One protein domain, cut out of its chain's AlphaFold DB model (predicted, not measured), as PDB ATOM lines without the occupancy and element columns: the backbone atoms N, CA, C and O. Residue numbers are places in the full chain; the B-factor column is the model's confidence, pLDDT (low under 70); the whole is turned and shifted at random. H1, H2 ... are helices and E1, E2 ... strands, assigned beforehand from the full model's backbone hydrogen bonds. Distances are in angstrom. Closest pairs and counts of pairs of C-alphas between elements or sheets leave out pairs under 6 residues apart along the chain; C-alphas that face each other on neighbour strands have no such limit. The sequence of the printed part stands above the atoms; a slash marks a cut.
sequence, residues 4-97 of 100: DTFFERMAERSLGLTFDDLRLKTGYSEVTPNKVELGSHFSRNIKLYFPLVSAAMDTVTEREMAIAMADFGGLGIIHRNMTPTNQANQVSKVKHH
ATOM      1  N   ASP A   4     -10.264 -12.443  47.072       83.44
ATOM      2  CA  ASP A   4      -9.299 -12.494  48.176       83.44
ATOM      3  C   ASP A   4      -9.963 -12.966  49.478       83.44
ATOM      4  O   ASP A   4      -9.541 -13.955  50.076       83.44
ATOM      5  N   THR A   5     -11.112 -12.383  49.838       88.94
ATOM      6  CA  THR A   5     -11.894 -12.801  51.014       88.94
ATOM      7  C   THR A   5     -12.434 -14.231  50.880       88.94
ATOM      8  O   THR A   5     -12.712 -14.881  51.889       88.94
ATOM      9  N   PHE A   6     -12.612 -14.749  49.656       88.81
ATOM     10  CA  PHE A   6     -12.967 -16.158  49.456       88.81
ATOM     11  C   PHE A   6     -11.828 -17.077  49.914       88.81
ATOM     12  O   PHE A   6     -12.063 -17.958  50.742       88.81
ATOM     13  N   PHE A   7     -10.609 -16.866  49.409       87.94
ATOM     14  CA  PHE A   7      -9.476 -17.742  49.714       87.94
ATOM     15  C   PHE A   7      -8.997 -17.610  51.162       87.94
ATOM     16  O   PHE A   7      -8.668 -18.627  51.769       87.94
ATOM     17  N   GLU A   8      -9.056 -16.413  51.754       88.94
ATOM     18  CA  GLU A   8      -8.769 -16.201  53.182       88.94
ATOM     19  C   GLU A   8      -9.672 -17.064  54.077       88.94
ATOM     20  O   GLU A   8      -9.187 -17.835  54.904       88.94
ATOM     21  N   ARG A   9     -10.992 -17.035  53.848       88.44
ATOM     22  CA  ARG A   9     -11.963 -17.829  54.624       88.44
ATOM     23  C   ARG A   9     -11.788 -19.337  54.457       88.44
ATOM     24  O   ARG A   9     -12.093 -20.095  55.377       88.44
ATOM     25  N   MET A  10     -11.362 -19.789  53.278       89.69
ATOM     26  CA  MET A  10     -11.099 -21.213  53.039       89.69
ATOM     27  C   MET A  10      -9.802 -21.660  53.720       89.69
ATOM     28  O   MET A  10      -9.763 -22.753  54.289       89.69
ATOM     29  N   ALA A  11      -8.785 -20.793  53.745       86.75
ATOM     30  CA  ALA A  11      -7.534 -21.033  54.458       86.75
ATOM     31  C   ALA A  11      -7.739 -21.103  55.981       86.75
ATOM     32  O   ALA A  11      -7.240 -22.031  56.613       86.75
ATOM     33  N   GLU A  12      -8.545 -20.206  56.567       92.56
ATOM     34  CA  GLU A  12      -8.929 -20.254  57.993       92.56
ATOM     35  C   GLU A  12      -9.564 -21.595  58.387       92.56
ATOM     36  O   GLU A  12      -9.397 -22.080  59.506       92.56
ATOM     37  N   ARG A  13     -10.286 -22.216  57.451       90.75
ATOM     38  CA  ARG A  13     -10.959 -23.506  57.642       90.75
ATOM     39  C   ARG A  13     -10.074 -24.712  57.324       90.75
ATOM     40  O   ARG A  13     -10.554 -25.835  57.440       90.75
ATOM     41  N   SER A  14      -8.811 -24.498  56.935       91.50
ATOM     42  CA  SER A  14      -7.874 -25.551  56.511       91.50
ATOM     43  C   SER A  14      -8.446 -26.465  55.415       91.50
ATOM     44  O   SER A  14      -8.230 -27.677  55.423       91.50
ATOM     45  N   LEU A  15      -9.209 -25.889  54.481       92.38
ATOM     46  CA  LEU A  15      -9.866 -26.633  53.410       92.38
ATOM     47  C   LEU A  15      -8.964 -26.715  52.169       92.38
ATOM     48  O   LEU A  15      -8.515 -25.692  51.654       92.38
ATOM     49  N   GLY A  16      -8.731 -27.928  51.665       90.69
ATOM     50  CA  GLY A  16      -8.126 -28.149  50.350       90.69
ATOM     51  C   GLY A  16      -9.187 -28.104  49.250       90.69
ATOM     52  O   GLY A  16     -10.256 -28.683  49.418       90.69
ATOM     53  N   LEU A  17      -8.890 -27.423  48.143       92.38
ATOM     54  CA  LEU A  17      -9.784 -27.276  46.990       92.38
ATOM     55  C   LEU A  17      -9.105 -27.846  45.738       92.38
ATOM     56  O   LEU A  17      -7.906 -27.630  45.538       92.38
ATOM     57  N   THR A  18      -9.863 -28.541  44.894       94.56
ATOM     58  CA  THR A  18      -9.436 -29.006  43.564       94.56
ATOM     59  C   THR A  18     -10.168 -28.251  42.446       94.56
ATOM     60  O   THR A  18     -10.991 -27.372  42.700       94.56
ATOM     61  N   PHE A  19      -9.857 -28.568  41.186       94.81
ATOM     62  CA  PHE A  19     -10.418 -27.893  40.012       94.81
ATOM     63  C   PHE A  19     -11.950 -27.963  39.949       94.81
ATOM     64  O   PHE A  19     -12.583 -26.966  39.612       94.81
ATOM     65  N   ASP A  20     -12.539 -29.102  40.317       96.50
ATOM     66  CA  ASP A  20     -13.990 -29.324  40.225       96.50
ATOM     67  C   ASP A  20     -14.793 -28.634  41.339       96.50
ATOM     68  O   ASP A  20     -16.009 -28.466  41.213       96.50
ATOM     69  N   ASP A  21     -14.130 -28.177  42.405       93.44
ATOM     70  CA  ASP A  21     -14.789 -27.511  43.534       93.44
ATOM     71  C   ASP A  21     -15.140 -26.046  43.231       93.44
ATOM     72  O   ASP A  21     -15.897 -25.410  43.971       93.44
ATOM     73  N   LEU A  22     -14.567 -25.472  42.168       92.00
ATOM     74  CA  LEU A  22     -14.570 -24.034  41.919       92.00
ATOM     75  C   LEU A  22     -14.976 -23.693  40.491       92.00
ATOM     76  O   LEU A  22     -14.832 -24.465  39.546       92.00
ATOM     77  N   ARG A  23     -15.469 -22.467  40.324       93.00
ATOM     78  CA  ARG A  23     -15.750 -21.871  39.016       93.00
ATOM     79  C   ARG A  23     -15.338 -20.412  39.023       93.00
ATOM     80  O   ARG A  23     -15.449 -19.729  40.041       93.00
ATOM     81  N   LEU A  24     -14.900 -19.920  37.868       92.12
ATOM     82  CA  LEU A  24     -14.614 -18.502  37.693       92.12
ATOM     83  C   LEU A  24     -15.923 -17.713  37.634       92.12
ATOM     84  O   LEU A  24     -16.860 -18.075  36.920       92.12
ATOM     85  N   LYS A  25     -15.981 -16.606  38.376       90.94
ATOM     86  CA  LYS A  25     -17.081 -15.650  38.272       90.94
ATOM     87  C   LYS A  25     -16.928 -14.862  36.972       90.94
ATOM     88  O   LYS A  25     -15.901 -14.227  36.752       90.94
ATOM     89  N   THR A  26     -17.960 -14.860  36.136       92.62
ATOM     90  CA  THR A  26     -17.986 -14.053  34.912       92.62
ATOM     91  C   THR A  26     -18.073 -12.561  35.236       92.62
ATOM     92  O   THR A  26     -18.750 -12.159  36.187       92.62
ATOM     93  N   GLY A  27     -17.428 -11.737  34.416       91.25
ATOM     94  CA  GLY A  27     -17.475 -10.279  34.488       91.25
ATOM     95  C   GLY A  27     -17.628  -9.663  33.101       91.25
ATOM     96  O   GLY A  27     -17.527 -10.357  32.090       91.25
ATOM     97  N   TYR A  28     -17.883  -8.358  33.061       94.50
ATOM     98  CA  TYR A  28     -17.856  -7.594  31.816       94.50
ATOM     99  C   TYR A  28     -16.433  -7.580  31.231       94.50
ATOM    100  O   TYR A  28     -15.464  -7.472  31.983       94.50
ATOM    101  N   SER A  29     -16.311  -7.690  29.907       94.88
ATOM    102  CA  SER A  29     -15.034  -7.641  29.188       94.88
ATOM    103  C   SER A  29     -15.177  -6.801  27.927       94.88
ATOM    104  O   SER A  29     -16.084  -7.027  27.128       94.88
ATOM    105  N   GLU A  30     -14.243  -5.877  27.721       95.94
ATOM    106  CA  GLU A  30     -14.075  -5.138  26.462       95.94
ATOM    107  C   GLU A  30     -13.147  -5.875  25.483       95.94
ATOM    108  O   GLU A  30     -13.071  -5.545  24.299       95.94
ATOM    109  N   VAL A  31     -12.436  -6.898  25.972       95.94
ATOM    110  CA  VAL A  31     -11.493  -7.703  25.194       95.94
ATOM    111  C   VAL A  31     -12.212  -8.925  24.640       95.94
ATOM    112  O   VAL A  31     -12.833  -9.696  25.377       95.94
ATOM    113  N   THR A  32     -12.105  -9.115  23.327       96.25
ATOM    114  CA  THR A  32     -12.598 -10.309  22.638       96.25
ATOM    115  C   THR A  32     -11.581 -11.451  22.748       96.25
ATOM    116  O   THR A  32     -10.379 -11.185  22.747       96.25
ATOM    117  N   PRO A  33     -12.007 -12.729  22.784       95.00
ATOM    118  CA  PRO A  33     -11.102 -13.863  23.016       95.00
ATOM    119  C   PRO A  33      -9.889 -13.937  22.076       95.00
ATOM    120  O   PRO A  33      -8.790 -14.269  22.501       95.00
ATOM    121  N   ASN A  34     -10.057 -13.569  20.806       95.56
ATOM    122  CA  ASN A  34      -8.986 -13.557  19.803       95.56
ATOM    123  C   ASN A  34      -7.933 -12.449  20.002       95.56
ATOM    124  O   ASN A  34      -6.932 -12.444  19.292       95.56
ATOM    125  N   LYS A  35      -8.173 -11.497  20.910       96.00
ATOM    126  CA  LYS A  35      -7.244 -10.412  21.260       96.00
ATOM    127  C   LYS A  35      -6.534 -10.651  22.595       96.00
ATOM    128  O   LYS A  35      -5.781  -9.791  23.035       96.00
ATOM    129  N   VAL A  36      -6.799 -11.777  23.260       95.75
ATOM    130  CA  VAL A  36      -6.163 -12.115  24.535       95.75
ATOM    131  C   VAL A  36      -4.732 -12.579  24.280       95.75
ATOM    132  O   VAL A  36      -4.499 -13.503  23.503       95.75
ATOM    133  N   GLU A  37      -3.775 -11.961  24.963       95.19
ATOM    134  CA  GLU A  37      -2.384 -12.405  24.961       95.19
ATOM    135  C   GLU A  37      -2.189 -13.528  25.987       95.19
ATOM    136  O   GLU A  37      -2.539 -13.387  27.158       95.19
ATOM    137  N   LEU A  38      -1.615 -14.651  25.547       95.75
ATOM    138  CA  LEU A  38      -1.356 -15.826  26.391       95.75
ATOM    139  C   LEU A  38       0.101 -15.904  26.874       95.75
ATOM    140  O   LEU A  38       0.494 -16.873  27.525       95.75
ATOM    141  N   GLY A  39       0.912 -14.894  26.555       96.31
ATOM    142  CA  GLY A  39       2.326 -14.864  26.906       96.31
ATOM    143  C   GLY A  39       2.539 -15.013  28.412       96.31
ATOM    144  O   GLY A  39       1.850 -14.399  29.224       96.31
ATOM    145  N   SER A  40       3.512 -15.832  28.802       96.56
ATOM    146  CA  SER A  40       3.822 -16.080  30.214       96.56
ATOM    147  C   SER A  40       5.322 -16.268  30.439       96.56
ATOM    148  O   SER A  40       6.113 -16.308  29.495       96.56
ATOM    149  N   HIS A  41       5.737 -16.343  31.703       97.12
ATOM    150  CA  HIS A  41       7.131 -16.560  32.081       97.12
ATOM    151  C   HIS A  41       7.258 -17.905  32.790       97.12
ATOM    152  O   HIS A  41       6.661 -18.106  33.845       97.12
ATOM    153  N   PHE A  42       8.061 -18.810  32.231       96.81
ATOM    154  CA  PHE A  42       8.399 -20.077  32.883       96.81
ATOM    155  C   PHE A  42       9.475 -19.881  33.958       96.81
ATOM    156  O   PHE A  42       9.462 -20.515  35.010       96.81
ATOM    157  N   SER A  43      10.422 -18.980  33.699       97.00
ATOM    158  CA  SER A  43      11.446 -18.560  34.655       97.00
ATOM    159  C   SER A  43      11.805 -17.093  34.421       97.00
ATOM    160  O   SER A  43      11.316 -16.474  33.476       97.00
ATOM    161  N   ARG A  44      12.713 -16.540  35.236       97.38
ATOM    162  CA  ARG A  44      13.214 -15.158  35.080       97.38
ATOM    163  C   ARG A  44      13.697 -14.850  33.656       97.38
ATOM    164  O   ARG A  44      13.548 -13.723  33.202       97.38
ATOM    165  N   ASN A  45      14.243 -15.853  32.964       97.44
ATOM    166  CA  ASN A  45      14.899 -15.691  31.665       97.44
ATOM    167  C   ASN A  45      14.196 -16.445  30.523       97.44
ATOM    168  O   ASN A  45      14.683 -16.413  29.397       97.44
ATOM    169  N   ILE A  46      13.089 -17.147  30.790       96.19
ATOM    170  CA  ILE A  46      12.391 -17.965  29.785       96.19
ATOM    171  C   ILE A  46      10.953 -17.468  29.660       96.19
ATOM    172  O   ILE A  46      10.123 -17.715  30.539       96.19
ATOM    173  N   LYS A  47      10.675 -16.777  28.551       97.06
ATOM    174  CA  LYS A  47       9.328 -16.370  28.137       97.06
ATOM    175  C   LYS A  47       8.720 -17.435  27.230       97.06
ATOM    176  O   LYS A  47       9.426 -17.989  26.390       97.06
ATOM    177  N   LEU A  48       7.426 -17.682  27.390       97.38
ATOM    178  CA  LEU A  48       6.626 -18.560  26.539       97.38
ATOM    179  C   LEU A  48       5.556 -17.738  25.819       97.38
ATOM    180  O   LEU A  48       5.056 -16.754  26.370       97.38
ATOM    181  N   TYR A  49       5.181 -18.161  24.614       96.94
ATOM    182  CA  TYR A  49       4.095 -17.541  23.853       96.94
ATOM    183  C   TYR A  49       2.710 -17.948  24.389       96.94
ATOM    184  O   TYR A  49       1.775 -17.154  24.350       96.94
ATOM    185  N   PHE A  50       2.599 -19.152  24.958       95.06
ATOM    186  CA  PHE A  50       1.444 -19.614  25.732       95.06
ATOM    187  C   PHE A  50       1.891 -20.396  26.981       95.06
ATOM    188  O   PHE A  50       3.011 -20.912  27.010       95.06
ATOM    189  N   PRO A  51       1.055 -20.526  28.026       96.38
ATOM    190  CA  PRO A  51       1.463 -21.066  29.322       96.38
ATOM    191  C   PRO A  51       1.352 -22.598  29.376       96.38
ATOM    192  O   PRO A  51       0.705 -23.142  30.267       96.38
ATOM    193  N   LEU A  52       1.953 -23.311  28.416       97.06
ATOM    194  CA  LEU A  52       1.938 -24.779  28.387       97.06
ATOM    195  C   LEU A  52       3.350 -25.349  28.264       97.06
ATOM    196  O   LEU A  52       4.171 -24.899  27.459       97.06
ATOM    197  N   VAL A  53       3.593 -26.388  29.058       97.94
ATOM    198  CA  VAL A  53       4.851 -27.128  29.118       97.94
ATOM    199  C   VAL A  53       4.532 -28.617  29.153       97.94
ATOM    200  O   VAL A  53       3.627 -29.028  29.880       97.94
ATOM    201  N   SER A  54       5.247 -29.433  28.377       98.25
ATOM    202  CA  SER A  54       5.026 -30.882  28.384       98.25
ATOM    203  C   SER A  54       5.696 -31.552  29.590       98.25
ATOM    204  O   SER A  54       6.768 -31.144  30.048       98.25
ATOM    205  N   ALA A  55       5.054 -32.596  30.117       98.25
ATOM    206  CA  ALA A  55       5.540 -33.320  31.287       98.25
ATOM    207  C   ALA A  55       6.840 -34.088  30.994       98.25
ATOM    208  O   ALA A  55       7.001 -34.680  29.925       98.25
ATOM    209  N   ALA A  56       7.741 -34.141  31.977       97.94
ATOM    210  CA  ALA A  56       9.030 -34.832  31.891       97.94
ATOM    211  C   ALA A  56       8.902 -36.359  32.071       97.94
ATOM    212  O   ALA A  56       9.483 -36.940  32.992       97.94
ATOM    213  N   MET A  57       8.125 -37.007  31.203       98.31
ATOM    214  CA  MET A  57       7.827 -38.445  31.231       98.31
ATOM    215  C   MET A  57       8.288 -39.124  29.938       98.31
ATOM    216  O   MET A  57       8.244 -38.510  28.874       98.31
ATOM    217  N   ASP A  58       8.728 -40.378  30.030       96.81
ATOM    218  CA  ASP A  58       9.229 -41.172  28.894       96.81
ATOM    219  C   ASP A  58       8.182 -41.409  27.808       96.81
ATOM    220  O   ASP A  58       8.491 -41.379  26.623       96.81
ATOM    221  N   THR A  59       6.924 -41.554  28.198       97.31
ATOM    222  CA  THR A  59       5.800 -41.699  27.269       97.31
ATOM    223  C   THR A  59       5.269 -40.375  26.723       97.31
ATOM    224  O   THR A  59       4.355 -40.386  25.900       97.31
ATOM    225  N   VAL A  60       5.802 -39.235  27.178       98.06
ATOM    226  CA  VAL A  60       5.280 -37.905  26.829       98.06
ATOM    227  C   VAL A  60       6.300 -37.081  26.055       98.06
ATOM    228  O   VAL A  60       5.960 -36.547  25.001       98.06
ATOM    229  N   THR A  61       7.534 -36.949  26.552       98.56
ATOM    230  CA  THR A  61       8.466 -35.940  26.029       98.56
ATOM    231  C   THR A  61       9.864 -36.474  25.738       98.56
ATOM    232  O   THR A  61      10.752 -36.428  26.588       98.56
ATOM    233  N   GLU A  62      10.088 -36.837  24.476       98.56
ATOM    234  CA  GLU A  62      11.413 -36.900  23.846       98.56
ATOM    235  C   GLU A  62      11.614 -35.723  22.862       98.56
ATOM    236  O   GLU A  62      10.869 -34.736  22.906       98.56
ATOM    237  N   ARG A  63      12.635 -35.773  21.988       98.12
ATOM    238  CA  ARG A  63      12.961 -34.674  21.056       98.12
ATOM    239  C   ARG A  63      11.781 -34.248  20.188       98.12
ATOM    240  O   ARG A  63      11.630 -33.054  19.966       98.12
ATOM    241  N   GLU A  64      10.965 -35.181  19.701       97.88
ATOM    242  CA  GLU A  64       9.880 -34.891  18.762       97.88
ATOM    243  C   GLU A  64       8.832 -33.983  19.422       97.88
ATOM    244  O   GLU A  64       8.482 -32.940  18.873       97.88
ATOM    245  N   MET A  65       8.406 -34.325  20.644       98.38
ATOM    246  CA  MET A  65       7.482 -33.497  21.426       98.38
ATOM    247  C   MET A  65       8.123 -32.163  21.819       98.38
ATOM    248  O   MET A  65       7.476 -31.123  21.739       98.38
ATOM    249  N   ALA A  66       9.397 -32.162  22.224       98.25
ATOM    250  CA  ALA A  66      10.071 -30.928  22.619       98.25
ATOM    251  C   ALA A  66      10.229 -29.934  21.457       98.25
ATOM    252  O   ALA A  66      10.055 -28.732  21.665       98.25
ATOM    253  N   ILE A  67      10.508 -30.426  20.245       98.00
ATOM    254  CA  ILE A  67      10.528 -29.624  19.016       98.00
ATOM    255  C   ILE A  67       9.134 -29.065  18.736       98.00
ATOM    256  O   ILE A  67       8.995 -27.852  18.609       98.00
ATOM    257  N   ALA A  68       8.103 -29.918  18.726       97.62
ATOM    258  CA  ALA A  68       6.733 -29.486  18.459       97.62
ATOM    259  C   ALA A  68       6.270 -28.409  19.454       97.62
ATOM    260  O   ALA A  68       5.779 -27.358  19.047       97.62
ATOM    261  N   MET A  69       6.491 -28.619  20.755       97.50
ATOM    262  CA  MET A  69       6.168 -27.628  21.784       97.50
ATOM    263  C   MET A  69       6.867 -26.294  21.524       97.50
ATOM    264  O   MET A  69       6.219 -25.252  21.593       97.50
ATOM    265  N   ALA A  70       8.163 -26.316  21.200       96.00
ATOM    266  CA  ALA A  70       8.922 -25.106  20.908       96.00
ATOM    267  C   ALA A  70       8.437 -24.398  19.630       96.00
ATOM    268  O   ALA A  70       8.337 -23.171  19.626       96.00
ATOM    269  N   ASP A  71       8.088 -25.142  18.576       95.44
ATOM    270  CA  ASP A  71       7.565 -24.590  17.320       95.44
ATOM    271  C   ASP A  71       6.211 -23.893  17.504       95.44
ATOM    272  O   ASP A  71       5.959 -22.865  16.876       95.44
ATOM    273  N   PHE A  72       5.361 -24.407  18.398       95.00
ATOM    274  CA  PHE A  72       4.103 -23.751  18.760       95.00
ATOM    275  C   PHE A  72       4.296 -22.579  19.743       95.00
ATOM    276  O   PHE A  72       3.402 -21.749  19.883       95.00
ATOM    277  N   GLY A  73       5.467 -22.447  20.378       95.19
ATOM    278  CA  GLY A  73       5.783 -21.362  21.317       95.19
ATOM    279  C   GLY A  73       5.636 -21.725  22.801       95.19
ATOM    280  O   GLY A  73       5.632 -20.836  23.659       95.19
ATOM    281  N   GLY A  74       5.527 -23.018  23.105       97.00
ATOM    282  CA  GLY A  74       5.630 -23.591  24.445       97.00
ATOM    283  C   GLY A  74       7.028 -24.145  24.750       97.00
ATOM    284  O   GLY A  74       8.026 -23.770  24.133       97.00
ATOM    285  N   LEU A  75       7.105 -25.055  25.723       97.88
ATOM    286  CA  LEU A  75       8.355 -25.692  26.154       97.88
ATOM    287  C   LEU A  75       8.167 -27.201  26.348       97.88
ATOM    288  O   LEU A  75       7.169 -27.633  26.918       97.88
ATOM    289  N   GLY A  76       9.141 -28.005  25.919       98.06
ATOM    290  CA  GLY A  76       9.187 -29.431  26.242       98.06
ATOM    291  C   GLY A  76      10.321 -29.778  27.201       98.06
ATOM    292  O   GLY A  76      11.454 -29.341  26.997       98.06
ATOM    293  N   ILE A  77      10.026 -30.571  28.234       98.25
ATOM    294  CA  ILE A  77      11.023 -31.052  29.202       98.25
ATOM    295  C   ILE A  77      11.356 -32.517  28.915       98.25
ATOM    296  O   ILE A  77      10.534 -33.399  29.141       98.25
ATOM    297  N   ILE A  78      12.581 -32.785  28.459       98.50
ATOM    298  CA  ILE A  78      13.051 -34.153  28.205       98.50
ATOM    299  C   ILE A  78      13.117 -34.929  29.525       98.50
ATOM    300  O   ILE A  78      13.759 -34.497  30.487       98.50
ATOM    301  N   HIS A  79      12.471 -36.091  29.568       98.50
ATOM    302  CA  HIS A  79      12.472 -36.958  30.745       98.50
ATOM    303  C   HIS A  79      13.876 -37.494  31.093       98.50
ATOM    304  O   HIS A  79      14.813 -37.441  30.296       98.50
ATOM    305  N   ARG A  80      14.023 -38.037  32.307       97.38
ATOM    306  CA  ARG A  80      15.306 -38.552  32.832       97.38
ATOM    307  C   ARG A  80      15.473 -40.073  32.753       97.38
ATOM    308  O   ARG A  80      16.435 -40.599  33.302       97.38
ATOM    309  N   ASN A  81      14.521 -40.792  32.158       97.62
ATOM    310  CA  ASN A  81      14.534 -42.261  32.084       97.62
ATOM    311  C   ASN A  81      15.440 -42.752  30.937       97.62
ATOM    312  O   ASN A  81      15.005 -43.471  30.045       97.62
ATOM    313  N   MET A  82      16.684 -42.272  30.913       97.50
ATOM    314  CA  MET A  82      17.730 -42.631  29.955       97.50
ATOM    315  C   MET A  82      19.102 -42.241  30.521       97.50
ATOM    316  O   MET A  82      19.195 -41.576  31.552       97.50
ATOM    317  N   THR A  83      20.190 -42.633  29.858       98.50
ATOM    318  CA  THR A  83      21.533 -42.205  30.274       98.50
ATOM    319  C   THR A  83      21.718 -40.694  30.068       98.50
ATOM    320  O   THR A  83      21.142 -40.136  29.129       98.50
ATOM    321  N   PRO A  84      22.563 -40.015  30.871       98.38
ATOM    322  CA  PRO A  84      22.865 -38.594  30.672       98.38
ATOM    323  C   PRO A  84      23.345 -38.268  29.250       98.38
ATOM    324  O   PRO A  84      22.945 -37.259  28.677       98.38
ATOM    325  N   THR A  85      24.137 -39.157  28.641       98.50
ATOM    326  CA  THR A  85      24.592 -39.028  27.247       98.50
ATOM    327  C   THR A  85      23.425 -39.041  26.262       98.50
ATOM    328  O   THR A  85      23.362 -38.204  25.364       98.50
ATOM    329  N   ASN A  86      22.468 -39.955  26.436       98.25
ATOM    330  CA  ASN A  86      21.292 -40.017  25.572       98.25
ATOM    331  C   ASN A  86      20.391 -38.795  25.764       98.25
ATOM    332  O   ASN A  86      19.908 -38.242  24.778       98.25
ATOM    333  N   GLN A  87      20.232 -38.319  27.001       98.50
ATOM    334  CA  GLN A  87      19.461 -37.110  27.283       98.50
ATOM    335  C   GLN A  87      20.102 -35.879  26.628       98.50
ATOM    336  O   GLN A  87      19.415 -35.097  25.971       98.50
ATOM    337  N   ALA A  88      21.427 -35.743  26.722       98.38
ATOM    338  CA  ALA A  88      22.172 -34.690  26.037       98.38
ATOM    339  C   ALA A  88      22.020 -34.779  24.507       98.38
ATOM    340  O   ALA A  88      21.844 -33.754  23.849       98.38
ATOM    341  N   ASN A  89      22.009 -35.990  23.939       98.12
ATOM    342  CA  ASN A  89      21.757 -36.199  22.511       98.12
ATOM    343  C   ASN A  89      20.338 -35.773  22.098       98.12
ATOM    344  O   ASN A  89      20.178 -35.167  21.038       98.12
ATOM    345  N   GLN A  90      19.314 -36.056  22.913       98.12
ATOM    346  CA  GLN A  90      17.945 -35.570  22.684       98.12
ATOM    347  C   GLN A  90      17.920 -34.033  22.667       98.12
ATOM    348  O   GLN A  90      17.443 -33.437  21.704       98.12
ATOM    349  N   VAL A  91      18.522 -33.389  23.675       98.00
ATOM    350  CA  VAL A  91      18.621 -31.920  23.760       98.00
ATOM    351  C   VAL A  91      19.359 -31.336  22.553       98.00
ATOM    352  O   VAL A  91      18.866 -30.391  21.941       98.00
ATOM    353  N   SER A  92      20.500 -31.910  22.171       97.69
ATOM    354  CA  SER A  92      21.277 -31.481  21.002       97.69
ATOM    355  C   SER A  92      20.420 -31.497  19.732       97.69
ATOM    356  O   SER A  92      20.299 -30.481  19.046       97.69
ATOM    357  N   LYS A  93      19.708 -32.600  19.473       96.94
ATOM    358  CA  LYS A  93      18.800 -32.716  18.321       96.94
ATOM    359  C   LYS A  93      17.709 -31.641  18.319       96.94
ATOM    360  O   LYS A  93      17.436 -31.083  17.263       96.94
ATOM    361  N   VAL A  94      17.124 -31.318  19.476       97.62
ATOM    362  CA  VAL A  94      16.131 -30.231  19.596       97.62
ATOM    363  C   VAL A  94      16.764 -28.878  19.256       97.62
ATOM    364  O   VAL A  94      16.222 -28.121  18.454       97.62
ATOM    365  N   LYS A  95      17.931 -28.565  19.833       96.62
ATOM    366  CA  LYS A  95      18.609 -27.272  19.635       96.62
ATOM    367  C   LYS A  95      19.090 -27.056  18.199       96.62
ATOM    368  O   LYS A  95      19.132 -25.909  17.762       96.62
ATOM    369  N   HIS A  96      19.429 -28.127  17.486       96.00
ATOM    370  CA  HIS A  96      19.924 -28.077  16.110       96.00
ATOM    371  C   HIS A  96      18.854 -28.373  15.048       96.00
ATOM    372  O   HIS A  96      19.173 -28.322  13.868       96.00
ATOM    373  N   HIS A  97      17.590 -28.626  15.414       93.25
ATOM    374  CA  HIS A  97      16.560 -29.061  14.458       93.25
ATOM    375  C   HIS A  97      16.331 -28.098  13.274       93.25
ATOM    376  O   HIS A  97      16.003 -28.546  12.181       93.25
TER     377      HIS A  97
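Overview. This is residues 4 to 97 of the 100 residues of the protein "IMPDH domain-containing protein" of Candidatus Atribacteria bacterium (UniProt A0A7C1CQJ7). A small lobe at one end, with the helices H2 and H3 side by side and the strand hairpin E1 and E2 between them and the arm, is joined by a long, open arching stretch of chain to a lone helix, H1, far away at the other end. Of that arm, residues 18 to 36 stand free, as do residues 8 to 14, of which 8 to 12 belong to H1. The printed part has 94 residues, with three named helices and two named strands in the order H1, E1, E2, H2, H3; the two-strand sheet, order E1 - E2, is antiparallel, and the class is mostly helix, though under half of the residues are in named elements. The whole is only just extended, close to loose, with a radius of gyration of the C-alphas of 18.9 A and spans of 51 by 37 by 25 A.

Arrangement. E1, residues 40 to 43, and E2, residues 46 to 48, form a hairpin of antiparallel neighbours with 154 degrees between their directions. The C-alphas of His 41 and Lys 47 face each other at 4.5 A. N 40 and O 48 are within hydrogen-bond range at 3.0 A, and N 48 and O 40 at 2.8 A. H2, residues 63 to 72, touches H3, residues 84 to 96; H3 does so with residues 90 to 94 alone. Their closest C-alphas, those of Arg 63 and Gln 90, are 5.3 A apart. They run the same way at a shallow tilt of 34.7 degrees, only just short of steep. E1 is apart from H2 and H3, and E2 is apart from H3. Residues 53 to 54 pair with residues 75 to 76, parallel, in stretches too short to be named strands. H1, residues 4 to 12, is apart from E2, H2 and H3. In H1, H2 and H3 every O i to N i+4 pair is within hydrogen-bond range.

Along the chain. H3 measures 18.2 A from first to last C-alpha and ends at C-alpha 96, (19.924, -28.077, 16.110). H2 measures 14.2 A and H1 12.5 A. H1 begins at C-alpha 4, (-9.299, -12.494, 48.176). E1 begins at C-alpha 40, (3.822, -16.080, 30.214), and measures 9.2 A; E2 measures 6.6 A.

Size, cuts and confidence. The two C-alphas farthest apart, those of Tyr 28 and Thr 85, are 53.0 A from each other. The links H1 to E1, E2 to H2 and H2 to H3 are long, with 27, 14 and 11 residues, and the link E1 to E2 is tight, with 2. The printed part has no cut. Its mean pLDDT is 95.5, and no printed residue is under 70.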